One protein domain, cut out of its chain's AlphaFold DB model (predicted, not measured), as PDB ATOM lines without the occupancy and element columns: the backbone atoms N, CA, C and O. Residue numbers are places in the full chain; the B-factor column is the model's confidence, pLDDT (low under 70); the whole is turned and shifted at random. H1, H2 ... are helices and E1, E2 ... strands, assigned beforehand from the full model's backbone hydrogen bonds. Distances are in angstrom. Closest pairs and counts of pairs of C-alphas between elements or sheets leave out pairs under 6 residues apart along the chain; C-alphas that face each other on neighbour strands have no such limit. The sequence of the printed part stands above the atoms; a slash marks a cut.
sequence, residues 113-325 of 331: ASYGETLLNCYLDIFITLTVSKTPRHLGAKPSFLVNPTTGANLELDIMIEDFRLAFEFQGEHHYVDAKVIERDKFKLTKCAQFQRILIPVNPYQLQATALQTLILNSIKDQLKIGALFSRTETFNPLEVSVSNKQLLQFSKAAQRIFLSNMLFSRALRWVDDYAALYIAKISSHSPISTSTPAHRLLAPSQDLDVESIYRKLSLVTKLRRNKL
ATOM      1  N   ALA A 113     152.240 110.649 157.192       88.06
ATOM      2  CA  ALA A 113     151.488 110.722 158.443       88.06
ATOM      3  C   ALA A 113     151.226 109.337 159.059       88.06
ATOM      4  O   ALA A 113     151.138 109.193 160.281       88.06
ATOM      5  N   SER A 114     151.131 108.291 158.230       92.50
ATOM      6  CA  SER A 114     150.861 106.924 158.690       92.50
ATOM      7  C   SER A 114     151.774 105.865 158.063       92.50
ATOM      8  O   SER A 114     152.431 106.068 157.038       92.50
ATOM      9  N   TYR A 115     151.816 104.684 158.688       95.44
ATOM     10  CA  TYR A 115     152.549 103.543 158.131       95.44
ATOM     11  C   TYR A 115     151.859 102.964 156.884       95.44
ATOM     12  O   TYR A 115     152.543 102.577 155.942       95.44
ATOM     13  N   GLY A 116     150.523 102.970 156.827       96.06
ATOM     14  CA  GLY A 116     149.787 102.571 155.623       96.06
ATOM     15  C   GLY A 116     150.083 103.482 154.427       96.06
ATOM     16  O   GLY A 116     150.363 102.998 153.333       96.06
ATOM     17  N   GLU A 117     150.159 104.794 154.656       96.31
ATOM     18  CA  GLU A 117     150.582 105.772 153.646       96.31
ATOM     19  C   GLU A 117     152.050 105.578 153.216       96.31
ATOM     20  O   GLU A 117     152.385 105.686 152.033       96.31
ATOM     21  N   THR A 118     152.931 105.210 154.154       97.38
ATOM     22  CA  THR A 118     154.329 104.847 153.850       97.38
ATOM     23  C   THR A 118     154.391 103.658 152.882       97.38
ATOM     24  O   THR A 118     155.144 103.679 151.906       97.38
ATOM     25  N   LEU A 119     153.586 102.618 153.121       98.12
ATOM     26  CA  LEU A 119     153.515 101.444 152.247       98.12
ATOM     27  C   LEU A 119     152.894 101.780 150.885       98.12
ATOM     28  O   LEU A 119     153.413 101.340 149.858       98.12
ATOM     29  N   LEU A 120     151.848 102.614 150.847       98.06
ATOM     30  CA  LEU A 120     151.277 103.117 149.595       98.06
ATOM     31  C   LEU A 120     152.343 103.830 148.750       98.06
ATOM     32  O   LEU A 120     152.477 103.550 147.559       98.06
ATOM     33  N   ASN A 121     153.164 104.686 149.359       96.94
ATOM     34  CA  ASN A 121     154.260 105.343 148.650       96.94
ATOM     35  C   ASN A 121     155.304 104.359 148.095       96.94
ATOM     36  O   ASN A 121     155.805 104.584 146.989       96.94
ATOM     37  N   CYS A 122     155.585 103.253 148.797       97.25
ATOM     38  CA  CYS A 122     156.480 102.203 148.296       97.25
ATOM     39  C   CYS A 122     155.922 101.552 147.022       97.25
ATOM     40  O   CYS A 122     156.651 101.375 146.044       97.25
ATOM     41  N   TYR A 123     154.620 101.257 146.989       97.88
ATOM     42  CA  TYR A 123     153.966 100.759 145.778       97.88
ATOM     43  C   TYR A 123     154.006 101.775 144.636       97.88
ATOM     44  O   TYR A 123     154.349 101.422 143.509       97.88
ATOM     45  N   LEU A 124     153.706 103.048 144.912       95.69
ATOM     46  CA  LEU A 124     153.722 104.102 143.892       95.69
ATOM     47  C   LEU A 124     155.129 104.359 143.337       95.69
ATOM     48  O   LEU A 124     155.268 104.663 142.148       95.69
ATOM     49  N   ASP A 125     156.173 104.169 144.150       93.88
ATOM     50  CA  ASP A 125     157.546 104.149 143.656       93.88
ATOM     51  C   ASP A 125     157.733 103.055 142.603       93.88
ATOM     52  O   ASP A 125     158.247 103.342 141.526       93.88
ATOM     53  N   ILE A 126     157.269 101.831 142.859       95.44
ATOM     54  CA  ILE A 126     157.407 100.710 141.918       95.44
ATOM     55  C   ILE A 126     156.548 100.910 140.661       95.44
ATOM     56  O   ILE A 126     157.028 100.722 139.542       95.44
ATOM     57  N   PHE A 127     155.287 101.308 140.818       94.12
ATOM     58  CA  PHE A 127     154.338 101.428 139.709       94.12
ATOM     59  C   PHE A 127     154.669 102.594 138.774       94.12
ATOM     60  O   PHE A 127     154.498 102.493 137.554       94.12
ATOM     61  N   ILE A 128     155.130 103.714 139.338       88.19
ATOM     62  CA  ILE A 128     155.215 104.994 138.635       88.19
ATOM     63  C   ILE A 128     156.649 105.524 138.657       88.19
ATOM     64  O   ILE A 128     157.281 105.583 137.603       88.19
ATOM     65  N   THR A 129     157.194 105.881 139.820       87.00
ATOM     66  CA  THR A 129     158.479 106.607 139.912       87.00
ATOM     67  C   THR A 129     159.653 105.827 139.314       87.00
ATOM     68  O   THR A 129     160.517 106.392 138.651       87.00
ATOM     69  N   LEU A 130     159.697 104.510 139.506       87.69
ATOM     70  CA  LEU A 130     160.765 103.641 139.009       87.69
ATOM     71  C   LEU A 130     160.557 103.213 137.556       87.69
ATOM     72  O   LEU A 130     161.470 102.660 136.949       87.69
ATOM     73  N   THR A 131     159.394 103.504 136.968       85.00
ATOM     74  CA  THR A 131     159.142 103.294 135.536       85.00
ATOM     75  C   THR A 131     159.217 104.603 134.745       85.00
ATOM     76  O   THR A 131     159.416 104.573 133.527       85.00
ATOM     77  N   VAL A 132     159.091 105.769 135.396       80.50
ATOM     78  CA  VAL A 132     159.146 107.111 134.792       80.50
ATOM     79  C   VAL A 132     160.269 107.944 135.415       80.50
ATOM     80  O   VAL A 132     160.243 108.281 136.592       80.50
ATOM     81  N   SER A 133     161.229 108.396 134.614       73.00
ATOM     82  CA  SER A 133     162.192 109.383 135.107       73.00
ATOM     83  C   SER A 133     161.504 110.717 135.420       73.00
ATOM     84  O   SER A 133     160.812 111.249 134.552       73.00
ATOM     85  N   LYS A 134     161.810 111.308 136.584       74.88
ATOM     86  CA  LYS A 134     161.436 112.684 136.967       74.88
ATOM     87  C   LYS A 134     159.930 112.953 137.104       74.88
ATOM     88  O   LYS A 134     159.529 114.102 136.947       74.88
ATOM     89  N   THR A 135     159.109 111.951 137.409       78.25
ATOM     90  CA  THR A 135     157.696 112.217 137.719       78.25
ATOM     91  C   THR A 135     157.578 113.055 138.993       78.25
ATOM     92  O   THR A 135     158.020 112.588 140.046       78.25
ATOM     93  N   PRO A 136     156.992 114.267 138.935       85.12
ATOM     94  CA  PRO A 136     156.755 115.064 140.129       85.12
ATOM     95  C   PRO A 136     155.748 114.353 141.032       85.12
ATOM     96  O   PRO A 136     154.634 114.030 140.601       85.12
ATOM     97  N   ARG A 137     156.160 114.112 142.277       90.38
ATOM     98  CA  ARG A 137     155.318 113.607 143.360       90.38
ATOM     99  C   ARG A 137     155.369 114.600 144.512       90.38
ATOM    100  O   ARG A 137     156.456 115.016 144.903       90.38
ATOM    101  N   HIS A 138     154.206 114.926 145.053       93.19
ATOM    102  CA  HIS A 138     154.055 115.795 146.215       93.19
ATOM    103  C   HIS A 138     153.316 115.037 147.315       93.19
ATOM    104  O   HIS A 138     152.271 114.448 147.033       93.19
ATOM    105  N   LEU A 139     153.870 115.041 148.527       93.94
ATOM    106  CA  LEU A 139     153.231 114.508 149.734       93.94
ATOM    107  C   LEU A 139     152.536 115.657 150.478       93.94
ATOM    108  O   LEU A 139     153.052 116.776 150.467       93.94
ATOM    109  N   GLY A 140     151.356 115.411 151.051       93.69
ATOM    110  CA  GLY A 140     150.571 116.433 151.759       93.69
ATOM    111  C   GLY A 140     150.229 117.651 150.887       93.69
ATOM    112  O   GLY A 140     150.344 118.806 151.308       93.69
ATOM    113  N   ALA A 141     149.869 117.420 149.623       94.12
ATOM    114  CA  ALA A 141     149.656 118.477 148.644       94.12
ATOM    115  C   ALA A 141     148.374 119.275 148.930       94.12
ATOM    116  O   ALA A 141     147.298 118.706 149.067       94.12
ATOM    117  N   LYS A 142     148.460 120.610 148.924       95.81
ATOM    118  CA  LYS A 142     147.317 121.525 149.128       95.81
ATOM    119  C   LYS A 142     147.031 122.332 147.862       95.81
ATOM    120  O   LYS A 142     147.418 123.501 147.784       95.81
ATOM    121  N   PRO A 143     146.439 121.723 146.820       94.62
ATOM    122  CA  PRO A 143     146.230 122.414 145.556       94.62
ATOM    123  C   PRO A 143     145.212 123.551 145.708       94.62
ATOM    124  O   PRO A 143     144.178 123.395 146.353       94.62
ATOM    125  N   SER A 144     145.464 124.676 145.038       94.38
ATOM    126  CA  SER A 144     144.651 125.899 145.149       94.38
ATOM    127  C   SER A 144     143.191 125.744 144.712       94.38
ATOM    128  O   SER A 144     142.351 126.557 145.084       94.38
ATOM    129  N   PHE A 145     142.864 124.717 143.922       94.19
ATOM    130  CA  PHE A 145     141.485 124.446 143.510       94.19
ATOM    131  C   PHE A 145     140.665 123.693 144.569       94.19
ATOM    132  O   PHE A 145     139.435 123.631 144.464       94.19
ATOM    133  N   LEU A 146     141.327 123.078 145.553       96.62
ATOM    134  CA  LEU A 146     140.704 122.220 146.551       96.62
ATOM    135  C   LEU A 146     140.523 122.997 147.857       96.62
ATOM    136  O   LEU A 146     141.263 122.826 148.819       96.62
ATOM    137  N   VAL A 147     139.520 123.869 147.868       95.81
ATOM    138  CA  VAL A 147     139.220 124.766 148.990       95.81
ATOM    139  C   VAL A 147     137.966 124.290 149.709       95.81
ATOM    140  O   VAL A 147     136.963 123.981 149.065       95.81
ATOM    141  N   ASN A 148     138.012 124.240 151.038       92.12
ATOM    142  CA  ASN A 148     136.837 123.995 151.861       92.12
ATOM    143  C   ASN A 148     135.845 125.164 151.686       92.12
ATOM    144  O   ASN A 148     136.201 126.299 152.006       92.12
ATOM    145  N   PRO A 149     134.611 124.917 151.215       89.81
ATOM    146  CA  PRO A 149     133.657 125.988 150.942       89.81
ATOM    147  C   PRO A 149     133.171 126.702 152.210       89.81
ATOM    148  O   PRO A 149     132.761 127.854 152.136       89.81
ATOM    149  N   THR A 150     133.222 126.042 153.368       90.25
ATOM    150  CA  THR A 150     132.766 126.593 154.649       90.25
ATOM    151  C   THR A 150     133.832 127.455 155.314       90.25
ATOM    152  O   THR A 150     133.514 128.496 155.877       90.25
ATOM    153  N   THR A 151     135.098 127.027 155.279       91.56
ATOM    154  CA  THR A 151     136.186 127.695 156.019       91.56
ATOM    155  C   THR A 151     137.133 128.505 155.140       91.56
ATOM    156  O   THR A 151     137.955 129.247 155.666       91.56
ATOM    157  N   GLY A 152     137.080 128.342 153.814       93.00
ATOM    158  CA  GLY A 152     138.018 128.968 152.877       93.00
ATOM    159  C   GLY A 152     139.440 128.390 152.922       93.00
ATOM    160  O   GLY A 152     140.309 128.846 152.185       93.00
ATOM    161  N   ALA A 153     139.698 127.384 153.763       94.12
ATOM    162  CA  ALA A 153     141.012 126.764 153.889       94.12
ATOM    163  C   ALA A 153     141.278 125.755 152.760       94.12
ATOM    164  O   ALA A 153     140.385 124.999 152.370       94.12
ATOM    165  N   ASN A 154     142.525 125.683 152.284       96.06
ATOM    166  CA  ASN A 154     142.943 124.632 151.352       96.06
ATOM    167  C   ASN A 154     142.890 123.265 152.044       96.06
ATOM    168  O   ASN A 154     143.450 123.083 153.127       96.06
ATOM    169  N   LEU A 155     142.243 122.303 151.396       96.06
ATOM    170  CA  LEU A 155     142.270 120.909 151.808       96.06
ATOM    171  C   LEU A 155     143.513 120.219 151.243       96.06
ATOM    172  O   LEU A 155     144.074 120.617 150.221       96.06
ATOM    173  N   GLU A 156     143.916 119.163 151.932       95.69
ATOM    174  CA  GLU A 156     145.090 118.363 151.610       95.69
ATOM    175  C   GLU A 156     144.722 117.122 150.788       95.69
ATOM    176  O   GLU A 156     143.598 116.622 150.895       95.69
ATOM    177  N   LEU A 157     145.672 116.668 149.974       96.62
ATOM    178  CA  LEU A 157     145.733 115.373 149.308       96.62
ATOM    179  C   LEU A 157     147.017 114.671 149.753       96.62
ATOM    180  O   LEU A 157     148.095 115.235 149.553       96.62
ATOM    181  N   ASP A 158     146.921 113.456 150.294       96.19
ATOM    182  CA  ASP A 158     148.085 112.756 150.863       96.19
ATOM    183  C   ASP A 158     149.217 112.597 149.843       96.19
ATOM    184  O   ASP A 158     150.382 112.853 150.142       96.19
ATOM    185  N   ILE A 159     148.880 112.207 148.609       96.38
ATOM    186  CA  ILE A 159     149.860 112.023 147.532       96.38
ATOM    187  C   ILE A 159     149.301 112.582 146.230       96.38
ATOM    188  O   ILE A 159     148.197 112.238 145.811       96.38
ATOM    189  N   MET A 160     150.093 113.390 145.528       95.38
ATOM    190  CA  MET A 160     149.748 113.935 144.217       95.38
ATOM    191  C   MET A 160     150.837 113.629 143.185       95.38
ATOM    192  O   MET A 160     152.016 113.870 143.433       95.38
ATOM    193  N   ILE A 161     150.435 113.106 142.020       92.81
ATOM    194  CA  ILE A 161     151.316 112.729 140.905       92.81
ATOM    195  C   ILE A 161     150.868 113.451 139.628       92.81
ATOM    196  O   ILE A 161     149.804 113.162 139.069       92.81
ATOM    197  N   GLU A 162     151.697 114.368 139.125       87.06
ATOM    198  CA  GLU A 162     151.291 115.304 138.062       87.06
ATOM    199  C   GLU A 162     151.208 114.686 136.660       87.06
ATOM    200  O   GLU A 162     150.240 114.933 135.937       87.06
ATOM    201  N   ASP A 163     152.163 113.833 136.274       82.88
ATOM    202  CA  ASP A 163     152.273 113.307 134.897       82.88
ATOM    203  C   ASP A 163     151.013 112.559 134.417       82.88
ATOM    204  O   ASP A 163     150.704 112.525 133.218       82.88
ATOM    205  N   PHE A 164     150.266 111.989 135.367       85.06
ATOM    206  CA  PHE A 164     149.033 111.227 135.147       85.06
ATOM    207  C   PHE A 164     147.799 111.885 135.769       85.06
ATOM    208  O   PHE A 164     146.710 111.326 135.665       85.06
ATOM    209  N   ARG A 165     147.961 113.062 136.393       91.06
ATOM    210  CA  ARG A 165     146.920 113.747 137.172       91.06
ATOM    211  C   ARG A 165     146.229 112.803 138.154       91.06
ATOM    212  O   ARG A 165     145.001 112.757 138.231       91.06
ATOM    213  N   LEU A 166     147.033 112.039 138.883       95.00
ATOM    214  CA  LEU A 166     146.553 111.156 139.937       95.00
ATOM    215  C   LEU A 166     146.714 111.854 141.282       95.00
ATOM    216  O   LEU A 166     147.654 112.625 141.495       95.00
ATOM    217  N   ALA A 167     145.789 111.573 142.181       97.25
ATOM    218  CA  ALA A 167     145.905 111.870 143.593       97.25
ATOM    219  C   ALA A 167     145.459 110.649 144.393       97.25
ATOM    220  O   ALA A 167     144.655 109.855 143.902       97.25
ATOM    221  N   PHE A 168     145.967 110.511 145.610       97.88
ATOM    222  CA  PHE A 168     145.642 109.410 146.504       97.88
ATOM    223  C   PHE A 168     145.310 109.941 147.891       97.88
ATOM    224  O   PHE A 168     145.908 110.920 148.334       97.88
ATOM    225  N   GLU A 169     144.373 109.266 148.547       97.50
ATOM    226  CA  GLU A 169     144.017 109.469 149.952       97.50
ATOM    227  C   GLU A 169     144.026 108.111 150.639       97.50
ATOM    228  O   GLU A 169     143.340 107.189 150.186       97.50
ATOM    229  N   PHE A 170     144.801 107.984 151.708       97.00
ATOM    230  CA  PHE A 170     144.861 106.787 152.518       97.00
ATOM    231  C   PHE A 170     143.811 106.850 153.633       97.00
ATOM    232  O   PHE A 170     143.907 107.627 154.578       97.00
ATOM    233  N   GLN A 171     142.793 106.003 153.531       95.50
ATOM    234  CA  GLN A 171     141.600 106.038 154.362       95.50
ATOM    235  C   GLN A 171     141.651 104.990 155.476       95.50
ATOM    236  O   GLN A 171     141.631 103.783 155.224       95.50
ATOM    237  N   GLY A 172     141.673 105.464 156.723       94.31
ATOM    238  CA  GLY A 172     141.434 104.644 157.913       94.31
ATOM    239  C   GLY A 172     139.947 104.506 158.263       94.31
ATOM    240  O   GLY A 172     139.069 104.919 157.508       94.31
ATOM    241  N   GLU A 173     139.660 103.974 159.451       95.38
ATOM    242  CA  GLU A 173     138.296 103.641 159.892       95.38
ATOM    243  C   GLU A 173     137.330 104.835 159.905       95.38
ATOM    244  O   GLU A 173     136.179 104.722 159.487       95.38
ATOM    245  N   HIS A 174     137.809 106.014 160.313       94.31
ATOM    246  CA  HIS A 174     136.988 107.226 160.412       94.31
ATOM    247  C   HIS A 174     136.337 107.645 159.085       94.31
ATOM    248  O   HIS A 174     135.281 108.270 159.105       94.31
ATOM    249  N   HIS A 175     136.900 107.248 157.941       95.25
ATOM    250  CA  HIS A 175     136.342 107.537 156.617       95.25
ATOM    251  C   HIS A 175     135.058 106.754 156.299       95.25
ATOM    252  O   HIS A 175     134.401 107.045 155.303       95.25
ATOM    253  N   TYR A 176     134.689 105.784 157.140       94.44
ATOM    254  CA  TYR A 176     133.494 104.951 156.975       94.44
ATOM    255  C   TYR A 176     132.425 105.225 158.033       94.44
ATOM    256  O   TYR A 176     131.263 104.884 157.824       94.44
ATOM    257  N   VAL A 177     132.803 105.834 159.159       94.75
ATOM    258  CA  VAL A 177     131.912 106.003 160.319       94.75
ATOM    259  C   VAL A 177     131.611 107.464 160.650       94.75
ATOM    260  O   VAL A 177     130.553 107.751 161.203       94.75
ATOM    261  N   ASP A 178     132.499 108.402 160.308       96.38
ATOM    262  CA  ASP A 178     132.287 109.825 160.580       96.38
ATOM    263  C   ASP A 178     131.621 110.511 159.379       96.38
ATOM    264  O   ASP A 178     132.224 110.691 158.319       96.38
ATOM    265  N   ALA A 179     130.373 110.950 159.567       95.69
ATOM    266  CA  ALA A 179     129.585 111.631 158.545       95.69
ATOM    267  C   ALA A 179     130.288 112.865 157.949       95.69
ATOM    268  O   ALA A 179     130.204 113.085 156.740       95.69
ATOM    269  N   LYS A 180     131.021 113.641 158.760       94.75
ATOM    270  CA  LYS A 180     131.743 114.834 158.286       94.75
ATOM    271  C   LYS A 180     132.932 114.451 157.413       94.75
ATOM    272  O   LYS A 180     133.213 115.126 156.423       94.75
ATOM    273  N   VAL A 181     133.633 113.371 157.766       95.00
ATOM    274  CA  VAL A 181     134.749 112.851 156.961       95.00
ATOM    275  C   VAL A 181     134.225 112.300 155.637       95.00
ATOM    276  O   VAL A 181     134.751 112.661 154.587       95.00
ATOM    277  N   ILE A 182     133.135 111.530 155.666       95.19
ATOM    278  CA  ILE A 182     132.485 110.986 154.464       95.19
ATOM    279  C   ILE A 182     132.044 112.108 153.514       95.19
ATOM    280  O   ILE A 182     132.259 112.029 152.302       95.19
ATOM    281  N   GLU A 183     131.421 113.166 154.039       94.62
ATOM    282  CA  GLU A 183     131.007 114.323 153.241       94.62
ATOM    283  C   GLU A 183     132.215 115.037 152.618       94.62
ATOM    284  O   GLU A 183     132.226 115.325 151.416       94.62
ATOM    285  N   ARG A 184     133.275 115.251 153.407       94.94
ATOM    286  CA  ARG A 184     134.528 115.847 152.933       94.94
ATOM    287  C   ARG A 184     135.172 115.014 151.824       94.94
ATOM    288  O   ARG A 184     135.644 115.584 150.841       94.94
ATOM    289  N   ASP A 185     135.176 113.694 151.942       95.81
ATOM    290  CA  ASP A 185     135.758 112.804 150.936       95.81
ATOM    291  C   ASP A 185     134.969 112.840 149.622       95.81
ATOM    292  O   ASP A 185     135.557 112.966 148.545       95.81
ATOM    293  N   LYS A 186     133.630 112.839 149.696       95.50
ATOM    294  CA  LYS A 186     132.753 113.038 148.526       95.50
ATOM    295  C   LYS A 186     133.013 114.380 147.842       95.50
ATOM    296  O   LYS A 186     133.074 114.450 146.608       95.50
ATOM    297  N   PHE A 187     133.206 115.440 148.629       96.19
ATOM    298  CA  PHE A 187     133.593 116.747 148.110       96.19
ATOM    299  C   PHE A 187     134.952 116.691 147.398       96.19
ATOM    300  O   PHE A 187     135.047 117.128 146.248       96.19
ATOM    301  N   LYS A 188     135.986 116.098 148.022       97.31
ATOM    302  CA  LYS A 188     137.321 115.949 147.415       97.31
ATOM    303  C   LYS A 188     137.261 115.194 146.085       97.31
ATOM    304  O   LYS A 188     137.836 115.665 145.101       97.31
ATOM    305  N   LEU A 189     136.536 114.073 146.032       96.75
ATOM    306  CA  LEU A 189     136.338 113.264 144.822       96.75
ATOM    307  C   LEU A 189     135.733 114.093 143.684       96.75
ATOM    308  O   LEU A 189     136.280 114.144 142.580       96.75
ATOM    309  N   THR A 190     134.636 114.795 143.973       95.81
ATOM    310  CA  THR A 190     133.921 115.619 142.990       95.81
ATOM    311  C   THR A 190     134.790 116.775 142.498       95.81
ATOM    312  O   THR A 190     134.895 117.016 141.293       95.81
ATOM    313  N   LYS A 191     135.461 117.476 143.418       96.69
ATOM    314  CA  LYS A 191     136.292 118.637 143.093       96.69
ATOM    315  C   LYS A 191     137.524 118.247 142.278       96.69
ATOM    316  O   LYS A 191     137.835 118.916 141.297       96.69
ATOM    317  N   CYS A 192     138.186 117.139 142.613       96.62
ATOM    318  CA  CYS A 192     139.291 116.616 141.806       96.62
ATOM    319  C   CYS A 192     138.837 116.296 140.378       96.62
ATOM    320  O   CYS A 192     139.496 116.705 139.419       96.62
ATOM    321  N   ALA A 193     137.679 115.647 140.222       93.88
ATOM    322  CA  ALA A 193     137.144 115.304 138.910       93.88
ATOM    323  C   ALA A 193     136.843 116.535 138.043       93.88
ATOM    324  O   ALA A 193     137.200 116.546 136.863       93.88
ATOM    325  N   GLN A 194     136.269 117.592 138.631       94.06
ATOM    326  CA  GLN A 194     136.034 118.876 137.954       94.06
ATOM    327  C   GLN A 194     137.332 119.497 137.413       94.06
ATOM    328  O   GLN A 194     137.339 120.073 136.328       94.06
ATOM    329  N   PHE A 195     138.446 119.320 138.125       93.25
ATOM    330  CA  PHE A 195     139.775 119.790 137.721       93.25
ATOM    331  C   PHE A 195     140.575 118.745 136.927       93.25
ATOM    332  O   PHE A 195     141.798 118.839 136.808       93.25
ATOM    333  N   GLN A 196     139.887 117.755 136.338       91.00
ATOM    334  CA  GLN A 196     140.478 116.701 135.508       91.00
ATOM    335  C   GLN A 196     141.590 115.916 136.227       91.00
ATOM    336  O   GLN A 196     142.570 115.504 135.596       91.00
ATOM    337  N   ARG A 197     141.441 115.726 137.541       93.81
ATOM    338  CA  ARG A 197     142.312 114.920 138.397       93.81
ATOM    339  C   ARG A 197     141.543 113.709 138.915       93.81
ATOM    340  O   ARG A 197     140.352 113.786 139.216       93.81
ATOM    341  N   ILE A 198     142.230 112.580 138.985       95.62
ATOM    342  CA  ILE A 198     141.660 111.295 139.383       95.62
ATOM    343  C   ILE A 198     142.100 111.059 140.817       95.62
ATOM    344  O   ILE A 198     143.268 110.752 141.062       95.62
ATOM    345  N   LEU A 199     141.184 111.279 141.758       97.81
ATOM    346  CA  LEU A 199     141.417 110.966 143.162       97.81
ATOM    347  C   LEU A 199     141.101 109.488 143.392       97.81
ATOM    348  O   LEU A 199     139.997 109.039 143.086       97.81
ATOM    349  N   ILE A 200     142.080 108.758 143.916       97.81
ATOM    350  CA  ILE A 200     142.023 107.323 144.174       97.81
ATOM    351  C   ILE A 200     142.115 107.118 145.688       97.81
ATOM    352  O   ILE A 200     143.215 107.114 146.245       97.81
ATOM    353  N   PRO A 201     140.973 106.958 146.366       97.44
ATOM    354  CA  PRO A 201     140.952 106.512 147.746       97.44
ATOM    355  C   PRO A 201     141.511 105.097 147.857       97.44
ATOM    356  O   PRO A 201     141.159 104.219 147.069       97.44
ATOM    357  N   VAL A 202     142.390 104.894 148.829       97.62
ATOM    358  CA  VAL A 202     143.037 103.620 149.136       97.62
ATOM    359  C   VAL A 202     142.862 103.369 150.616       97.62
ATOM    360  O   VAL A 202     143.058 104.270 151.417       97.62
ATOM    361  N   ASN A 203     142.557 102.147 151.008       96.56
ATOM    362  CA  ASN A 203     142.504 101.767 152.411       96.56
ATOM    363  C   ASN A 203     143.397 100.541 152.679       96.56
ATOM    364  O   ASN A 203     144.007 100.002 151.749       96.56
ATOM    365  N   PRO A 204     143.492 100.082 153.937       97.00
ATOM    366  CA  PRO A 204     144.203  98.856 154.271       97.00
ATOM    367  C   PRO A 204     143.777  97.621 153.467       97.00
ATOM    368  O   PRO A 204     144.654  96.900 153.008       97.00
ATOM    369  N   TYR A 205     142.476  97.389 153.249       95.06
ATOM    370  CA  TYR A 205     141.982  96.246 152.459       95.06
ATOM    371  C   TYR A 205     142.585  96.196 151.046       95.06
ATOM    372  O   TYR A 205     142.845  95.128 150.498       95.06
ATOM    373  N   GLN A 206     142.828  97.363 150.454       96.19
ATOM    374  CA  GLN A 206     143.345  97.499 149.097       96.19
ATOM    375  C   GLN A 206     144.874  97.542 149.033       96.19
ATOM    376  O   GLN A 206     145.412  97.636 147.933       96.19
ATOM    377  N   LEU A 207     145.584  97.494 150.165       95.94
ATOM    378  CA  LEU A 207     147.032  97.696 150.258       95.94
ATOM    379  C   LEU A 207     147.824  96.433 149.872       95.94
ATOM    380  O   LEU A 207     148.594  95.891 150.655       95.94
ATOM    381  N   GLN A 208     147.647  95.977 148.638       96.62
ATOM    382  CA  GLN A 208     148.366  94.851 148.045       96.62
ATOM    383  C   GLN A 208     148.677  95.169 146.583       96.62
ATOM    384  O   GLN A 208     147.893  95.858 145.927       96.62
ATOM    385  N   ALA A 209     149.787  94.666 146.043       97.69
ATOM    386  CA  ALA A 209     150.249  94.989 144.696       97.69
ATOM    387  C   ALA A 209     149.147  94.826 143.636       97.69
ATOM    388  O   ALA A 209     148.809  95.774 142.927       97.69
ATOM    389  N   THR A 210     148.542  93.641 143.561       96.44
ATOM    390  CA  THR A 210     147.504  93.310 142.573       96.44
ATOM    391  C   THR A 210     146.231  94.138 142.766       96.44
ATOM    392  O   THR A 210     145.658  94.632 141.787       96.44
ATOM    393  N   ALA A 211     145.811  94.337 144.018       96.31
ATOM    394  CA  ALA A 211     144.629  95.115 144.371       96.31
ATOM    395  C   ALA A 211     144.804  96.601 144.020       96.31
ATOM    396  O   ALA A 211     143.948  97.172 143.344       96.31
ATOM    397  N   LEU A 212     145.938  97.213 144.381       97.56
ATOM    398  CA  LEU A 212     146.237  98.614 144.071       97.56
ATOM    399  C   LEU A 212     146.337  98.869 142.575       97.56
ATOM    400  O   LEU A 212     145.829  99.872 142.081       97.56
ATOM    401  N   GLN A 213     146.992  97.988 141.828       97.19
ATOM    402  CA  GLN A 213     147.129  98.174 140.388       97.19
ATOM    403  C   GLN A 213     145.780  98.087 139.677       97.19
ATOM    404  O   GLN A 213     145.491  98.905 138.798       97.19
ATOM    405  N   THR A 214     144.948  97.127 140.090       96.06
ATOM    406  CA  THR A 214     143.564  96.991 139.629       96.06
ATOM    407  C   THR A 214     142.783  98.255 139.974       96.06
ATOM    408  O   THR A 214     142.201  98.876 139.086       96.06
ATOM    409  N   LEU A 215     142.849  98.709 141.225       96.56
ATOM    410  CA  LEU A 215     142.202  99.934 141.683       96.56
ATOM    411  C   LEU A 215     142.619 101.151 140.848       96.56
ATOM    412  O   LEU A 215     141.754 101.879 140.362       96.56
ATOM    413  N   ILE A 216     143.921 101.368 140.645       96.56
ATOM    414  CA  ILE A 216     144.444 102.526 139.913       96.56
ATOM    415  C   ILE A 216     143.958 102.514 138.466       96.56
ATOM    416  O   ILE A 216     143.390 103.501 137.996       96.56
ATOM    417  N   LEU A 217     144.157 101.407 137.747       96.44
ATOM    418  CA  LEU A 217     143.809 101.353 136.328       96.44
ATOM    419  C   LEU A 217     142.303 101.425 136.098       96.44
ATOM    420  O   LEU A 217     141.876 102.108 135.163       96.44
ATOM    421  N   ASN A 218     141.500 100.784 136.949       96.06
ATOM    422  CA  ASN A 218     140.048 100.857 136.831       96.06
ATOM    423  C   ASN A 218     139.512 102.237 137.228       96.06
ATOM    424  O   ASN A 218     138.653 102.756 136.522       96.06
ATOM    425  N   SER A 219     140.096 102.908 138.226       95.56
ATOM    426  CA  SER A 219     139.744 104.302 138.545       95.56
ATOM    427  C   SER A 219     139.974 105.234 137.352       95.56
ATOM    428  O   SER A 219     139.121 106.061 137.031       95.56
ATOM    429  N   ILE A 220     141.095 105.063 136.634       94.81
ATOM    430  CA  ILE A 220     141.358 105.845 135.419       94.81
ATOM    431  C   ILE A 220     140.384 105.471 134.298       94.81
ATOM    432  O   ILE A 220     139.802 106.357 133.674       94.81
ATOM    433  N   LYS A 221     140.184 104.172 134.045       93.62
ATOM    434  CA  LYS A 221     139.256 103.654 133.024       93.62
ATOM    435  C   LYS A 221     137.842 104.209 133.208       93.62
ATOM    436  O   LYS A 221     137.237 104.672 132.239       93.62
ATOM    437  N   ASP A 222     137.337 104.158 134.435       91.69
ATOM    438  CA  ASP A 222     135.970 104.537 134.774       91.69
ATOM    439  C   ASP A 222     135.787 106.047 134.638       91.69
ATOM    440  O   ASP A 222     134.849 106.500 133.984       91.69
ATOM    441  N   GLN A 223     136.723 106.845 135.160       90.44
ATOM    442  CA  GLN A 223     136.636 108.302 135.062       90.44
ATOM    443  C   GLN A 223     136.795 108.808 133.622       90.44
ATOM    444  O   GLN A 223     136.213 109.829 133.255       90.44
ATOM    445  N   LEU A 224     137.532 108.076 132.779       90.25
ATOM    446  CA  LEU A 224     137.578 108.333 131.339       90.25
ATOM    447  C   LEU A 224     136.354 107.796 130.579       90.25
ATOM    448  O   LEU A 224     136.231 108.061 129.383       90.25
ATOM    449  N   LYS A 225     135.463 107.052 131.246       89.38
ATOM    450  CA  LYS A 225     134.272 106.413 130.667       89.38
ATOM    451  C   LYS A 225     134.595 105.529 129.459       89.38
ATOM    452  O   LYS A 225     133.851 105.482 128.488       89.38
ATOM    453  N   ILE A 226     135.721 104.818 129.521       89.81
ATOM    454  CA  ILE A 226     136.160 103.898 128.458       89.81
ATOM    455  C   ILE A 226     135.970 102.425 128.837       89.81
ATOM    456  O   ILE A 226     136.536 101.559 128.180       89.81
ATOM    457  N   GLY A 227     135.187 102.124 129.879       89.12
ATOM    458  CA  GLY A 227     134.924 100.756 130.349       89.12
ATOM    459  C   GLY A 227     134.400  99.824 129.255       89.12
ATOM    460  O   GLY A 227     134.979  98.760 129.032       89.12
ATOM    461  N   ALA A 228     133.403 100.290 128.499       87.19
ATOM    462  CA  ALA A 228     132.789  99.569 127.385       87.19
ATOM    463  C   ALA A 228     133.797  99.120 126.311       87.19
ATOM    464  O   ALA A 228     133.625  98.068 125.706       87.19
ATOM    465  N   LEU A 229     134.910  99.847 126.123       88.19
ATOM    466  CA  LEU A 229     135.969  99.476 125.172       88.19
ATOM    467  C   LEU A 229     136.642  98.139 125.523       88.19
ATOM    468  O   LEU A 229     137.228  97.483 124.662       88.19
ATOM    469  N   PHE A 230     136.605  97.756 126.798       88.38
ATOM    470  CA  PHE A 230     137.200  96.521 127.293       88.38
ATOM    471  C   PHE A 230     136.174  95.398 127.462       88.38
ATOM    472  O   PHE A 230     136.584  94.244 127.634       88.38
ATOM    473  N   SER A 231     134.881  95.714 127.384       81.62
ATOM    474  CA  SER A 231     133.802  94.735 127.406       81.62
ATOM    475  C   SER A 231     133.621  94.097 126.026       81.62
ATOM    476  O   SER A 231     133.891  94.705 124.994       81.62
ATOM    477  N   ARG A 232     133.199  92.828 126.002       66.81
ATOM    478  CA  ARG A 232     132.799  92.134 124.764       66.81
ATOM    479  C   ARG A 232     131.295  92.231 124.500       66.81
ATOM    480  O   ARG A 232     130.866  91.875 123.411       66.81
ATOM    481  N   THR A 233     130.517  92.648 125.496       63.28
ATOM    482  CA  THR A 233     129.050  92.581 125.487       63.28
ATOM    483  C   THR A 233     128.387  93.940 125.293       63.28
ATOM    484  O   THR A 233     127.200  93.991 125.000       63.28
ATOM    485  N   GLU A 234     129.133  95.035 125.438       64.69
ATOM    486  CA  GLU A 234     128.613  96.394 125.281       64.69
ATOM    487  C   GLU A 234     128.942  96.940 123.888       64.69
ATOM    488  O   GLU A 234     130.090  96.901 123.440       64.69
ATOM    489  N   THR A 235     127.937  97.477 123.193       68.12
ATOM    490  CA  THR A 235     128.145  98.236 121.957       68.12
ATOM    491  C   THR A 235     128.878  99.532 122.282       68.12
ATOM    492  O   THR A 235     128.315 100.444 122.881       68.12
ATOM    493  N   PHE A 236     130.146  99.617 121.887       75.81
ATOM    494  CA  PHE A 236     130.967 100.805 122.090       75.81
ATOM    495  C   PHE A 236     130.798 101.785 120.921       75.81
ATOM    496  O   PHE A 236     131.202 101.473 119.799       75.81
ATOM    497  N   ASN A 237     130.259 102.978 121.186       74.69
ATOM    498  CA  ASN A 237     130.212 104.076 120.221       74.69
ATOM    499  C   ASN A 237     131.403 105.040 120.433       74.69
ATOM    500  O   ASN A 237     131.420 105.795 121.409       74.69
ATOM    501  N   PRO A 238     132.401 105.077 119.527       73.19
ATOM    502  CA  PRO A 238     133.566 105.956 119.662       73.19
ATOM    503  C   PRO A 238     133.232 107.454 119.721       73.19
ATOM    504  O   PRO A 238     134.032 108.222 120.263       73.19
ATOM    505  N   LEU A 239     132.087 107.864 119.158       71.00
ATOM    506  CA  LEU A 239     131.648 109.262 119.081       71.00
ATOM    507  C   LEU A 239     131.108 109.792 120.416       71.00
ATOM    508  O   LEU A 239     131.159 110.992 120.661       71.00
ATOM    509  N   GLU A 240     130.650 108.910 121.305       72.38
ATOM    510  CA  GLU A 240     130.119 109.281 122.626       72.38
ATOM    511  C   GLU A 240     131.224 109.527 123.662       72.38
ATOM    512  O   GLU A 240     130.992 110.063 124.748       72.38
ATOM    513  N   VAL A 241     132.464 109.163 123.335       77.88
ATOM    514  CA  VAL A 241     133.600 109.357 124.227       77.88
ATOM    515  C   VAL A 241     134.078 110.804 124.130       77.88
ATOM    516  O   VAL A 241     134.765 111.169 123.181       77.88
ATOM    517  N   SER A 242     133.832 111.625 125.149       79.94
ATOM    518  CA  SER A 242     134.275 113.031 125.183       79.94
ATOM    519  C   SER A 242     135.739 113.240 125.609       79.94
ATOM    520  O   SER A 242     136.247 114.358 125.552       79.94
ATOM    521  N   VAL A 243     136.461 112.187 126.020       86.31
ATOM    522  CA  VAL A 243     137.835 112.341 126.539       86.31
ATOM    523  C   VAL A 243     138.868 112.679 125.462       86.31
ATOM    524  O   VAL A 243     138.820 112.175 124.339       86.31
ATOM    525  N   SER A 244     139.855 113.499 125.820       88.56
ATOM    526  CA  SER A 244     140.896 113.959 124.895       88.56
ATOM    527  C   SER A 244     141.892 112.859 124.501       88.56
ATOM    528  O   SER A 244     142.171 111.919 125.255       88.56
ATOM    529  N   ASN A 245     142.540 113.032 123.344       89.56
ATOM    530  CA  ASN A 245     143.642 112.167 122.901       89.56
ATOM    531  C   ASN A 245     144.811 112.124 123.896       89.56
ATOM    532  O   ASN A 245     145.477 111.092 124.023       89.56
ATOM    533  N   LYS A 246     145.050 113.230 124.613       89.75
ATOM    534  CA  LYS A 246     146.070 113.331 125.661       89.75
ATOM    535  C   LYS A 246     145.743 112.419 126.844       89.75
ATOM    536  O   LYS A 246     146.611 111.658 127.263       89.75
ATOM    537  N   GLN A 247     144.499 112.436 127.324       91.19
ATOM    538  CA  GLN A 247     144.050 111.577 128.425       91.19
ATOM    539  C   GLN A 247     144.114 110.092 128.055       91.19
ATOM    540  O   GLN A 247     144.624 109.284 128.827       91.19
ATOM    541  N   LEU A 248     143.688 109.732 126.841       93.00
ATOM    542  CA  LEU A 248     143.785 108.351 126.354       93.00
ATOM    543  C   LEU A 248     145.247 107.877 126.260       93.00
ATOM    544  O   LEU A 248     145.559 106.748 126.633       93.00
ATOM    545  N   LEU A 249     146.164 108.741 125.803       92.38
ATOM    546  CA  LEU A 249     147.599 108.439 125.796       92.38
ATOM    547  C   LEU A 249     148.153 108.263 127.217       92.38
ATOM    548  O   LEU A 249     148.961 107.363 127.444       92.38
ATOM    549  N   GLN A 250     147.746 109.116 128.162       91.81
ATOM    550  CA  GLN A 250     148.152 109.011 129.566       91.81
ATOM    551  C   GLN A 250     147.671 107.699 130.188       91.81
ATOM    552  O   GLN A 250     148.470 107.026 130.835       91.81
ATOM    553  N   PHE A 251     146.432 107.282 129.912       94.69
ATOM    554  CA  PHE A 251     145.920 105.980 130.334       94.69
ATOM    555  C   PHE A 251     146.744 104.823 129.759       94.69
ATOM    556  O   PHE A 251     147.205 103.975 130.520       94.69
ATOM    557  N   SER A 252     147.014 104.808 128.445       95.06
ATOM    558  CA  SER A 252     147.856 103.760 127.848       95.06
ATOM    559  C   SER A 252     149.245 103.711 128.484       95.06
ATOM    560  O   SER A 252     149.749 102.627 128.767       95.06
ATOM    561  N   LYS A 253     149.855 104.872 128.760       92.56
ATOM    562  CA  LYS A 253     151.151 104.947 129.445       92.56
ATOM    563  C   LYS A 253     151.074 104.419 130.879       92.56
ATOM    564  O   LYS A 253     151.967 103.681 131.275       92.56
ATOM    565  N   ALA A 254     150.045 104.776 131.646       94.00
ATOM    566  CA  ALA A 254     149.860 104.287 133.013       94.00
ATOM    567  C   ALA A 254     149.680 102.760 133.044       94.00
ATOM    568  O   ALA A 254     150.377 102.076 133.788       94.00
ATOM    569  N   ALA A 255     148.832 102.215 132.165       95.88
ATOM    570  CA  ALA A 255     148.614 100.776 132.032       95.88
ATOM    571  C   ALA A 255     149.886 100.015 131.631       95.88
ATOM    572  O   ALA A 255     150.215  99.011 132.258       95.88
ATOM    573  N   GLN A 256     150.645 100.514 130.646       94.00
ATOM    574  CA  GLN A 256     151.936  99.922 130.270       94.00
ATOM    575  C   GLN A 256     152.921  99.909 131.439       94.00
ATOM    576  O   GLN A 256     153.599  98.912 131.649       94.00
ATOM    577  N   ARG A 257     152.998 101.001 132.206       92.38
ATOM    578  CA  ARG A 257     153.916 101.141 133.346       92.38
ATOM    579  C   ARG A 257     153.561 100.220 134.499       92.38
ATOM    580  O   ARG A 257     154.444  99.566 135.041       92.38
ATOM    581  N   ILE A 258     152.280 100.133 134.836       95.62
ATOM    582  CA  ILE A 258     151.799  99.233 135.880       95.62
ATOM    583  C   ILE A 258     152.028  97.769 135.472       95.62
ATOM    584  O   ILE A 258     152.564  96.998 136.266       95.62
ATOM    585  N   PHE A 259     151.750  97.397 134.220       95.69
ATOM    586  CA  PHE A 259     152.057  96.056 133.711       95.69
ATOM    587  C   PHE A 259     153.564  95.749 133.726       95.69
ATOM    588  O   PHE A 259     153.992  94.721 134.248       95.69
ATOM    589  N   LEU A 260     154.380  96.684 133.230       94.56
ATOM    590  CA  LEU A 260     155.839  96.646 133.322       94.56
ATOM    591  C   LEU A 260     156.295  96.440 134.773       94.56
ATOM    592  O   LEU A 260     157.206  95.656 135.034       94.56
ATOM    593  N   SER A 261     155.640  97.099 135.727       95.50
ATOM    594  CA  SER A 261     156.041  97.013 137.122       95.50
ATOM    595  C   SER A 261     155.885  95.601 137.703       95.50
ATOM    596  O   SER A 261     156.814  95.097 138.335       95.50
ATOM    597  N   ASN A 262     154.781  94.915 137.383       94.31
ATOM    598  CA  ASN A 262     154.571  93.504 137.730       94.31
ATOM    599  C   ASN A 262     155.621  92.594 137.115       94.31
ATOM    600  O   ASN A 262     156.081  91.641 137.738       94.31
ATOM    601  N   MET A 263     155.990  92.899 135.878       92.81
ATOM    602  CA  MET A 263     156.913  92.091 135.113       92.81
ATOM    603  C   MET A 263     158.345  92.164 135.653       92.81
ATOM    604  O   MET A 263     159.007  91.136 135.758       92.81
ATOM    605  N   LEU A 264     158.836  93.368 135.965       95.44
ATOM    606  CA  LEU A 264     160.238  93.576 136.339       95.44
ATOM    607  C   LEU A 264     160.480  93.633 137.842       95.44
ATOM    608  O   LEU A 264     161.573  93.292 138.275       95.44
ATOM    609  N   PHE A 265     159.511  94.060 138.649       96.69
ATOM    610  CA  PHE A 265     159.718  94.307 140.080       96.69
ATOM    611  C   PHE A 265     158.940  93.320 140.962       96.69
ATOM    612  O   PHE A 265     158.598  93.637 142.096       96.69
ATOM    613  N   SER A 266     158.653  92.111 140.468       95.62
ATOM    614  CA  SER A 266     157.808  91.130 141.170       95.62
ATOM    615  C   SER A 266     158.322  90.730 142.558       95.62
ATOM    616  O   SER A 266     157.526  90.384 143.431       95.62
ATOM    617  N   ARG A 267     159.640  90.753 142.799       97.94
ATOM    618  CA  ARG A 267     160.206  90.475 144.129       97.94
ATOM    619  C   ARG A 267     160.089  91.690 145.048       97.94
ATOM    620  O   ARG A 267     159.750  91.513 146.208       97.94
ATOM    621  N   ALA A 268     160.317  92.898 144.538       97.69
ATOM    622  CA  ALA A 268     160.101  94.125 145.297       97.69
ATOM    623  C   ALA A 268     158.621  94.306 145.667       97.69
ATOM    624  O   ALA A 268     158.330  94.708 146.783       97.69
ATOM    625  N   LEU A 269     157.692  93.949 144.775       98.25
ATOM    626  CA  LEU A 269     156.256  93.970 145.063       98.25
ATOM    627  C   LEU A 269     155.880  92.994 146.173       98.25
ATOM    628  O   LEU A 269     155.295  93.428 147.157       98.25
ATOM    629  N   ARG A 270     156.312  91.729 146.071       98.38
ATOM    630  CA  ARG A 270     156.115  90.735 147.141       98.38
ATOM    631  C   ARG A 270     156.695  91.194 148.475       98.38
ATOM    632  O   ARG A 270     156.066  91.042 149.508       98.38
ATOM    633  N   TRP A 271     157.868  91.818 148.437       98.38
ATOM    634  CA  TRP A 271     158.486  92.381 149.629       98.38
ATOM    635  C   TRP A 271     157.620  93.473 150.282       98.38
ATOM    636  O   TRP A 271     157.513  93.498 151.504       98.38
ATOM    637  N   VAL A 272     156.970  94.357 149.507       98.44
ATOM    638  CA  VAL A 272     156.016  95.333 150.073       98.44
ATOM    639  C   VAL A 272     154.736  94.632 150.550       98.44
ATOM    640  O   VAL A 272     154.233  94.984 151.619       98.44
ATOM    641  N   ASP A 273     154.241  93.634 149.808       98.56
ATOM    642  CA  ASP A 273     153.057  92.840 150.172       98.56
ATOM    643  C   ASP A 273     153.226  92.185 151.553       98.56
ATOM    644  O   ASP A 273     152.308  92.248 152.369       98.56
ATOM    645  N   ASP A 274     154.407  91.635 151.859       98.50
ATOM    646  CA  ASP A 274     154.700  91.016 153.159       98.50
ATOM    647  C   ASP A 274     154.536  92.021 154.318       98.50
ATOM    648  O   ASP A 274     153.903  91.724 155.337       98.50
ATOM    649  N   TYR A 275     155.037  93.252 154.162       98.38
ATOM    650  CA  TYR A 275     154.847  94.312 155.163       98.38
ATOM    651  C   TYR A 275     153.402  94.798 155.244       98.38
ATOM    652  O   TYR A 275     152.916  95.117 156.335       98.38
ATOM    653  N   ALA A 276     152.712  94.870 154.108       98.12
ATOM    654  CA  ALA A 276     151.318  95.270 154.077       98.12
ATOM    655  C   ALA A 276     150.417  94.239 154.759       98.12
ATOM    656  O   ALA A 276     149.564  94.627 155.555       98.12
ATOM    657  N   ALA A 277     150.663  92.943 154.559       98.00
ATOM    658  CA  ALA A 277     149.950  91.872 155.244       98.00
ATOM    659  C   ALA A 277     150.104  91.975 156.771       98.00
ATOM    660  O   ALA A 277     149.111  91.925 157.498       98.00
ATOM    661  N   LEU A 278     151.329  92.205 157.261       97.31
ATOM    662  CA  LEU A 278     151.588  92.424 158.690       97.31
ATOM    663  C   LEU A 278     150.872  93.668 159.225       97.31
ATOM    664  O   LEU A 278     150.308  93.644 160.321       97.31
ATOM    665  N   TYR A 279     150.881  94.761 158.459       96.69
ATOM    666  CA  TYR A 279     150.171  95.982 158.822       96.69
ATOM    667  C   TYR A 279     148.661  95.748 158.925       96.69
ATOM    668  O   TYR A 279     148.080  96.064 159.961       96.69
ATOM    669  N   ILE A 280     148.045  95.155 157.897       96.62
ATOM    670  CA  ILE A 280     146.607  94.856 157.843       96.62
ATOM    671  C   ILE A 280     146.210  93.956 159.015       96.62
ATOM    672  O   ILE A 280     145.263  94.275 159.732       96.62
ATOM    673  N   ALA A 281     146.968  92.883 159.267       96.06
ATOM    674  CA  ALA A 281     146.719  91.969 160.379       96.06
ATOM    675  C   ALA A 281     146.769  92.672 161.745       96.06
ATOM    676  O   ALA A 281     145.999  92.340 162.642       96.06
ATOM    677  N   LYS A 282     147.652  93.665 161.908       95.38
ATOM    678  CA  LYS A 282     147.766  94.437 163.150       95.38
ATOM    679  C   LYS A 282     146.565  95.357 163.388       95.38
ATOM    680  O   LYS A 282     146.182  95.553 164.540       95.38
ATOM    681  N   ILE A 283     146.017  95.966 162.338       94.69
ATOM    682  CA  ILE A 283     144.968  96.986 162.484       94.69
ATOM    683  C   ILE A 283     143.547  96.441 162.328       94.69
ATOM    684  O   ILE A 283     142.609  97.124 162.725       94.69
ATOM    685  N   SER A 284     143.369  95.225 161.807       94.25
ATOM    686  CA  SER A 284     142.050  94.628 161.540       94.25
ATOM    687  C   SER A 284     141.135  94.551 162.762       94.25
ATOM    688  O   SER A 284     139.927  94.717 162.628       94.25
ATOM    689  N   SER A 285     141.693  94.366 163.959       91.31
ATOM    690  CA  SER A 285     140.922  94.323 165.208       91.31
ATOM    691  C   SER A 285     140.361  95.679 165.642       91.31
ATOM    692  O   SER A 285     139.338  95.722 166.316       91.31
ATOM    693  N   HIS A 286     141.012  96.781 165.261       91.88
ATOM    694  CA  HIS A 286     140.625  98.141 165.660       91.88
ATOM    695  C   HIS A 286     139.945  98.912 164.522       91.88
ATOM    696  O   HIS A 286     139.201  99.855 164.778       91.88
ATOM    697  N   SER A 287     140.199  98.500 163.281       92.94
ATOM    698  CA  SER A 287     139.711  99.135 162.061       92.94
ATOM    699  C   SER A 287     139.102  98.088 161.108       92.94
ATOM    700  O   SER A 287     139.646  97.834 160.023       92.94
ATOM    701  N   PRO A 288     138.023  97.398 161.522       92.44
ATOM    702  CA  PRO A 288     137.477  96.263 160.783       92.44
ATOM    703  C   PRO A 288     136.863  96.657 159.435       92.44
ATOM    704  O   PRO A 288     136.957  95.883 158.481       92.44
ATOM    705  N   ILE A 289     136.260  97.844 159.302       94.06
ATOM    706  CA  ILE A 289     135.610  98.249 158.047       94.06
ATOM    707  C   ILE A 289     136.673  98.570 156.999       94.06
ATOM    708  O   ILE A 289     136.655  98.012 155.906       94.06
ATOM    709  N   SER A 290     137.659  99.398 157.344       94.25
ATOM    710  CA  SER A 290     138.728  99.797 156.416       94.25
ATOM    711  C   SER A 290     139.672  98.647 156.016       94.25
ATOM    712  O   SER A 290     140.419  98.766 155.041       94.25
ATOM    713  N   THR A 291     139.621  97.513 156.724       94.12
ATOM    714  CA  THR A 291     140.361  96.278 156.397       94.12
ATOM    715  C   THR A 291     139.535  95.213 155.673       94.12
ATOM    716  O   THR A 291     140.113  94.224 155.229       94.12
ATOM    717  N   SER A 292     138.225  95.409 155.487       93.69
ATOM    718  CA  SER A 292     137.333  94.432 154.832       93.69
ATOM    719  C   SER A 292     136.468  95.011 153.708       93.69
ATOM    720  O   SER A 292     135.995  94.277 152.844       93.69
ATOM    721  N   THR A 293     136.262  96.325 153.699       92.94
ATOM    722  CA  THR A 293     135.412  97.037 152.743       92.94
ATOM    723  C   THR A 293     136.288  97.969 151.923       92.94
ATOM    724  O   THR A 293     137.039  98.716 152.533       92.94
ATOM    725  N   PRO A 294     136.245  97.967 150.579       92.56
ATOM    726  CA  PRO A 294     137.079  98.848 149.759       92.56
ATOM    727  C   PRO A 294     136.699 100.327 149.905       92.56
ATOM    728  O   PRO A 294     135.535 100.665 150.119       92.56
ATOM    729  N   ALA A 295     137.676 101.213 149.702       93.06
ATOM    730  CA  ALA A 295     137.455 102.651 149.706       93.06
ATOM    731  C   ALA A 295     136.516 103.096 148.576       93.06
ATOM    732  O   ALA A 295     136.562 102.587 147.449       93.06
ATOM    733  N   HIS A 296     135.667 104.082 148.871       91.69
ATOM    734  CA  HIS A 296     134.662 104.569 147.932       91.69
ATOM    735  C   HIS A 296     135.298 105.402 146.814       91.69
ATOM    736  O   HIS A 296     135.809 106.493 147.049       91.69
ATOM    737  N   ARG A 297     135.222 104.915 145.572       92.44
ATOM    738  CA  ARG A 297     135.616 105.672 144.374       92.44
ATOM    739  C   ARG A 297     134.552 106.700 143.981       92.44
ATOM    740  O   ARG A 297     133.396 106.592 144.380       92.44
ATOM    741  N   LEU A 298     134.923 107.642 143.108       90.94
ATOM    742  CA  LEU A 298     133.970 108.572 142.483       90.94
ATOM    743  C   LEU A 298     132.861 107.833 141.718       90.94
ATOM    744  O   LEU A 298     131.699 108.222 141.775       90.94
ATOM    745  N   LEU A 299     133.241 106.788 140.979       87.12
ATOM    746  CA  LEU A 299     132.330 105.929 140.233       87.12
ATOM    747  C   LEU A 299     132.368 104.530 140.841       87.12
ATOM    748  O   LEU A 299     133.450 103.975 141.057       87.12
ATOM    749  N   ALA A 300     131.186 103.980 141.116       81.50
ATOM    750  CA  ALA A 300     131.057 102.622 141.619       81.50
ATOM    751  C   ALA A 300     131.681 101.621 140.626       81.50
ATOM    752  O   ALA A 300     131.543 101.812 139.412       81.50
ATOM    753  N   PRO A 301     132.346 100.556 141.107       76.25
ATOM    754  CA  PRO A 301     132.865  99.516 140.232       76.25
ATOM    755  C   PRO A 301     131.731  98.848 139.456       76.25
ATOM    756  O   PRO A 301     130.841  98.254 140.055       76.25
ATOM    757  N   SER A 302     131.760  98.941 138.126       68.00
ATOM    758  CA  SER A 302     130.819  98.220 137.258       68.00
ATOM    759  C   SER A 302     131.402  96.896 136.766       68.00
ATOM    760  O   SER A 302     130.696  95.895 136.702       68.00
ATOM    761  N   GLN A 303     132.705  96.878 136.462       83.50
ATOM    762  CA  GLN A 303     133.485  95.686 136.143       83.50
ATOM    763  C   GLN A 303     134.977  96.039 136.209       83.50
ATOM    764  O   GLN A 303     135.539  96.623 135.272       83.50
ATOM    765  N   ASP A 304     135.614  95.722 137.333       92.31
ATOM    766  CA  ASP A 304     137.056  95.892 137.456       92.31
ATOM    767  C   ASP A 304     137.772  94.783 136.681       92.31
ATOM    768  O   ASP A 304     137.420  93.606 136.756       92.31
ATOM    769  N   LEU A 305     138.767  95.179 135.896       94.19
ATOM    770  CA  LEU A 305     139.598  94.282 135.103       94.19
ATOM    771  C   LEU A 305     140.987  94.189 135.712       94.19
ATOM    772  O   LEU A 305     141.539  95.199 136.157       94.19
ATOM    773  N   ASP A 306     141.580  93.001 135.664       95.50
ATOM    774  CA  ASP A 306     142.978  92.834 136.027       95.50
ATOM    775  C   ASP A 306     143.903  93.600 135.059       95.50
ATOM    776  O   ASP A 306     143.556  93.944 133.918       95.50
ATOM    777  N   VAL A 307     145.118  93.870 135.533       96.06
ATOM    778  CA  VAL A 307     146.130  94.654 134.814       96.06
ATOM    779  C   VAL A 307     146.461  94.062 133.447       96.06
ATOM    780  O   VAL A 307     146.624  94.807 132.476       96.06
ATOM    781  N   GLU A 308     146.581  92.740 133.352       96.25
ATOM    782  CA  GLU A 308     146.973  92.063 132.120       96.25
ATOM    783  C   GLU A 308     145.856  92.138 131.073       96.25
ATOM    784  O   GLU A 308     146.116  92.443 129.904       96.25
ATOM    785  N   SER A 309     144.602  91.962 131.493       95.88
ATOM    786  CA  SER A 309     143.422  92.158 130.649       95.88
ATOM    787  C   SER A 309     143.351  93.566 130.056       95.88
ATOM    788  O   SER A 309     143.050  93.720 128.866       95.88
ATOM    789  N   ILE A 310     143.653  94.598 130.852       96.62
ATOM    790  CA  ILE A 310     143.724  95.984 130.369       96.62
ATOM    791  C   ILE A 310     144.891  96.143 129.386       96.62
ATOM    792  O   ILE A 310     144.704  96.672 128.286       96.62
ATOM    793  N   TYR A 311     146.078  95.654 129.752       96.62
ATOM    794  CA  TYR A 311     147.297  95.769 128.954       96.62
ATOM    795  C   TYR A 311     147.139  95.175 127.547       96.62
ATOM    796  O   TYR A 311     147.370  95.857 126.544       96.62
ATOM    797  N   ARG A 312     146.652  93.931 127.458       94.50
ATOM    798  CA  ARG A 312     146.443  93.213 126.187       94.50
ATOM    799  C   ARG A 312     145.463  93.933 125.250       94.50
ATOM    800  O   ARG A 312     145.524  93.757 124.033       94.50
ATOM    801  N   LYS A 313     144.575  94.773 125.792       94.62
ATOM    802  CA  LYS A 313     143.559  95.536 125.048       94.62
ATOM    803  C   LYS A 313     143.955  96.993 124.765       94.62
ATOM    804  O   LYS A 313     143.175  97.719 124.148       94.62
ATOM    805  N   LEU A 314     145.168  97.442 125.106       95.19
ATOM    806  CA  LEU A 314     145.615  98.823 124.829       95.19
ATOM    807  C   LEU A 314     145.655  99.191 123.336       95.19
ATOM    808  O   LEU A 314     145.584 100.372 122.975       95.19
ATOM    809  N   SER A 315     145.714  98.199 122.448       92.38
ATOM    810  CA  SER A 315     145.563  98.410 121.006       92.38
ATOM    811  C   SER A 315     144.195  99.012 120.646       92.38
ATOM    812  O   SER A 315     144.120  99.835 119.733       92.38
ATOM    813  N   LEU A 316     143.133  98.694 121.395       92.31
ATOM    814  CA  LEU A 316     141.794  99.268 121.216       92.31
ATOM    815  C   LEU A 316     141.772 100.759 121.571       92.31
ATOM    816  O   LEU A 316     141.234 101.565 120.816       92.31
ATOM    817  N   VAL A 317     142.450 101.152 122.654       93.50
ATOM    818  CA  VAL A 317     142.614 102.568 123.040       93.50
ATOM    819  C   VAL A 317     143.385 103.335 121.965       93.50
ATOM    820  O   VAL A 317     143.055 104.471 121.628       93.50
ATOM    821  N   THR A 318     144.403 102.699 121.381       91.25
ATOM    822  CA  THR A 318     145.185 103.287 120.287       91.25
ATOM    823  C   THR A 318     144.334 103.490 119.032       91.25
ATOM    824  O   THR A 318     144.427 104.547 118.405       91.25
ATOM    825  N   LYS A 319     143.475 102.523 118.681       89.50
ATOM    826  CA  LYS A 319     142.511 102.654 117.577       89.50
ATOM    827  C   LYS A 319     141.513 103.785 117.834       89.50
ATOM    828  O   LYS A 319     141.341 104.628 116.962       89.50
ATOM    829  N   LEU A 320     140.946 103.869 119.041       89.50
ATOM    830  CA  LEU A 320     140.041 104.954 119.436       89.50
ATOM    831  C   LEU A 320     140.686 106.335 119.249       89.50
ATOM    832  O   LEU A 320     140.081 107.221 118.655       89.50
ATOM    833  N   ARG A 321     141.938 106.509 119.693       90.25
ATOM    834  CA  ARG A 321     142.685 107.764 119.495       90.25
ATOM    835  C   ARG A 321     142.865 108.122 118.021       90.25
ATOM    836  O   ARG A 321     142.737 109.285 117.662       90.25
ATOM    837  N   ARG A 322     143.171 107.138 117.165       85.25
ATOM    838  CA  ARG A 322     143.334 107.358 115.716       85.25
ATOM    839  C   ARG A 322     142.015 107.732 115.044       85.25
ATOM    840  O   ARG A 322     141.999 108.646 114.233       85.25
ATOM    841  N   ASN A 323     140.917 107.094 115.436       78.19
ATOM    842  CA  ASN A 323     139.585 107.367 114.890       78.19
ATOM    843  C   ASN A 323     139.014 108.727 115.321       78.19
ATOM    844  O   ASN A 323     138.045 109.181 114.729       78.19
ATOM    845  N   LYS A 324     139.616 109.386 116.320       72.94
ATOM    846  CA  LYS A 324     139.316 110.777 116.695       72.94
ATOM    847  C   LYS A 324     140.103 111.824 115.902       72.94
ATOM    848  O   LYS A 324     139.750 112.993 115.943       72.94
ATOM    849  N   LEU A 325     141.152 111.420 115.183       60.47
ATOM    850  CA  LEU A 325     141.953 112.301 114.329       60.47
ATOM    851  C   LEU A 325     141.386 112.628 112.920       60.47
ATOM    852  O   LEU A 325     142.083 113.355 112.221       60.47
TER     853      LEU A 325
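What this domain is: This is residues 113 to 325 of the 331 residues of an uncharacterized protein of Nitrospinae bacterium RIFCSPLOWO2_02_39_17 (UniProt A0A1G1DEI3). A small twisted sheet of four strands stands between helices, with H1 and H4 over one face and H3 over the other. H7 packs on H1 on the side away from the sheet, and H6 packs alongside H4, with H8 and H9 on it, as a cluster of helices beyond the end of the sheet where E3 and E4 begin. The printed part has 213 residues with nine named helices and four named strands, in the order H1 E1 E2 E3 H2 H3 E4 H4 H5 H6 H7 H8 H9. The sheet is mixed, in the order E1 E2 E3 E4, and the class is mixed, helices and strands. The whole is compact and rounded, with a radius of gyration of the C-alphas of 17.2 A and spans of 50 by 45 by 37 A.

How they stand to each other: Begin with the sheet: E1, residues 137 to 141, E2, residues 157 to 161, and E3, residues 166 to 170, form a meander, each strand the antiparallel neighbour of the one before. In the hairpin of E1 and E2 look at N 138 and O 160, 2.9 A apart and within hydrogen-bond range; in the hairpin of E2 and E3, at N 168 and O 159, 2.8 A. E4, residues 198 to 202, is parallel to E3, with N 200 and O 167 at 2.8 A. H3, residues 179 to 194, is on the sheet at a height of 9.9 A, over E3 and E4 and along the strands; its closest C-alphas to E4 are those of Leu 189 and Leu 199, 5.8 A apart. With H2, residues 174 to 177, it makes the strand-helix-strand unit E3, H2 H3, E4, two parallel strands joined through helices by a right-handed crossover; H2 and H3 touch only at the corner, C-alphas 175 and 181 being closest at 5.6 A. On the opposite face find H1, residues 115 to 129, over E2 and E3 at a height of 9.0 A, and H4, residues 209 to 223, over E4 at 9.4 A, which completes three layers, helices on both faces of a sheet. H7, residues 266 to 283, touches H1 at a shallow tilt of 19 degrees, opposite ways, closest at C-alphas 119 and 276, 6.8 A. The hub is H6, residues 245 to 264, which touches H4 at a shallow tilt of 9 degrees, opposite ways, closest at C-alphas 217 and 255, 6.5 A. H6 also touches H8, residues 307 to 312, at C-alphas 255 and 311, 6.0 A, and H9, residues 314 to 323, at C-alphas 245 and 321, 5.6 A. H5, residues 227 to 230, is close to H9 but not clearly touching, with C-alphas 229 and 316 at 7.0 A. Every O i to N i+4 pair is within hydrogen-bond range in H1, H3, H4, H6, H8 and H9, and 13 of 14 are in H7; H2 and H5 are too short for such a pair.

Where its parts are: Find C-alpha 115 at (152.549, 103.543, 158.131), where H1 begins its 19.4 A. H3 spans 22.8 A, H4 21.3 A and H7 25.6 A; H6 runs 28.3 A from C-alpha 245 at (143.642, 112.167, 122.901). H9 ends at C-alpha 323, (139.585, 107.367, 114.890).

The domain as a whole: The C-alphas of Ser 285 and Leu 325 are the two farthest apart, 54.0 A. The printed part has no cut. Its long links join E1 to E2, H5 to H6 and H7 to H8, the last with 23 residues. Mean pLDDT of the printed part is 91.9; residues 232 to 235, 302 and 325 are under 70.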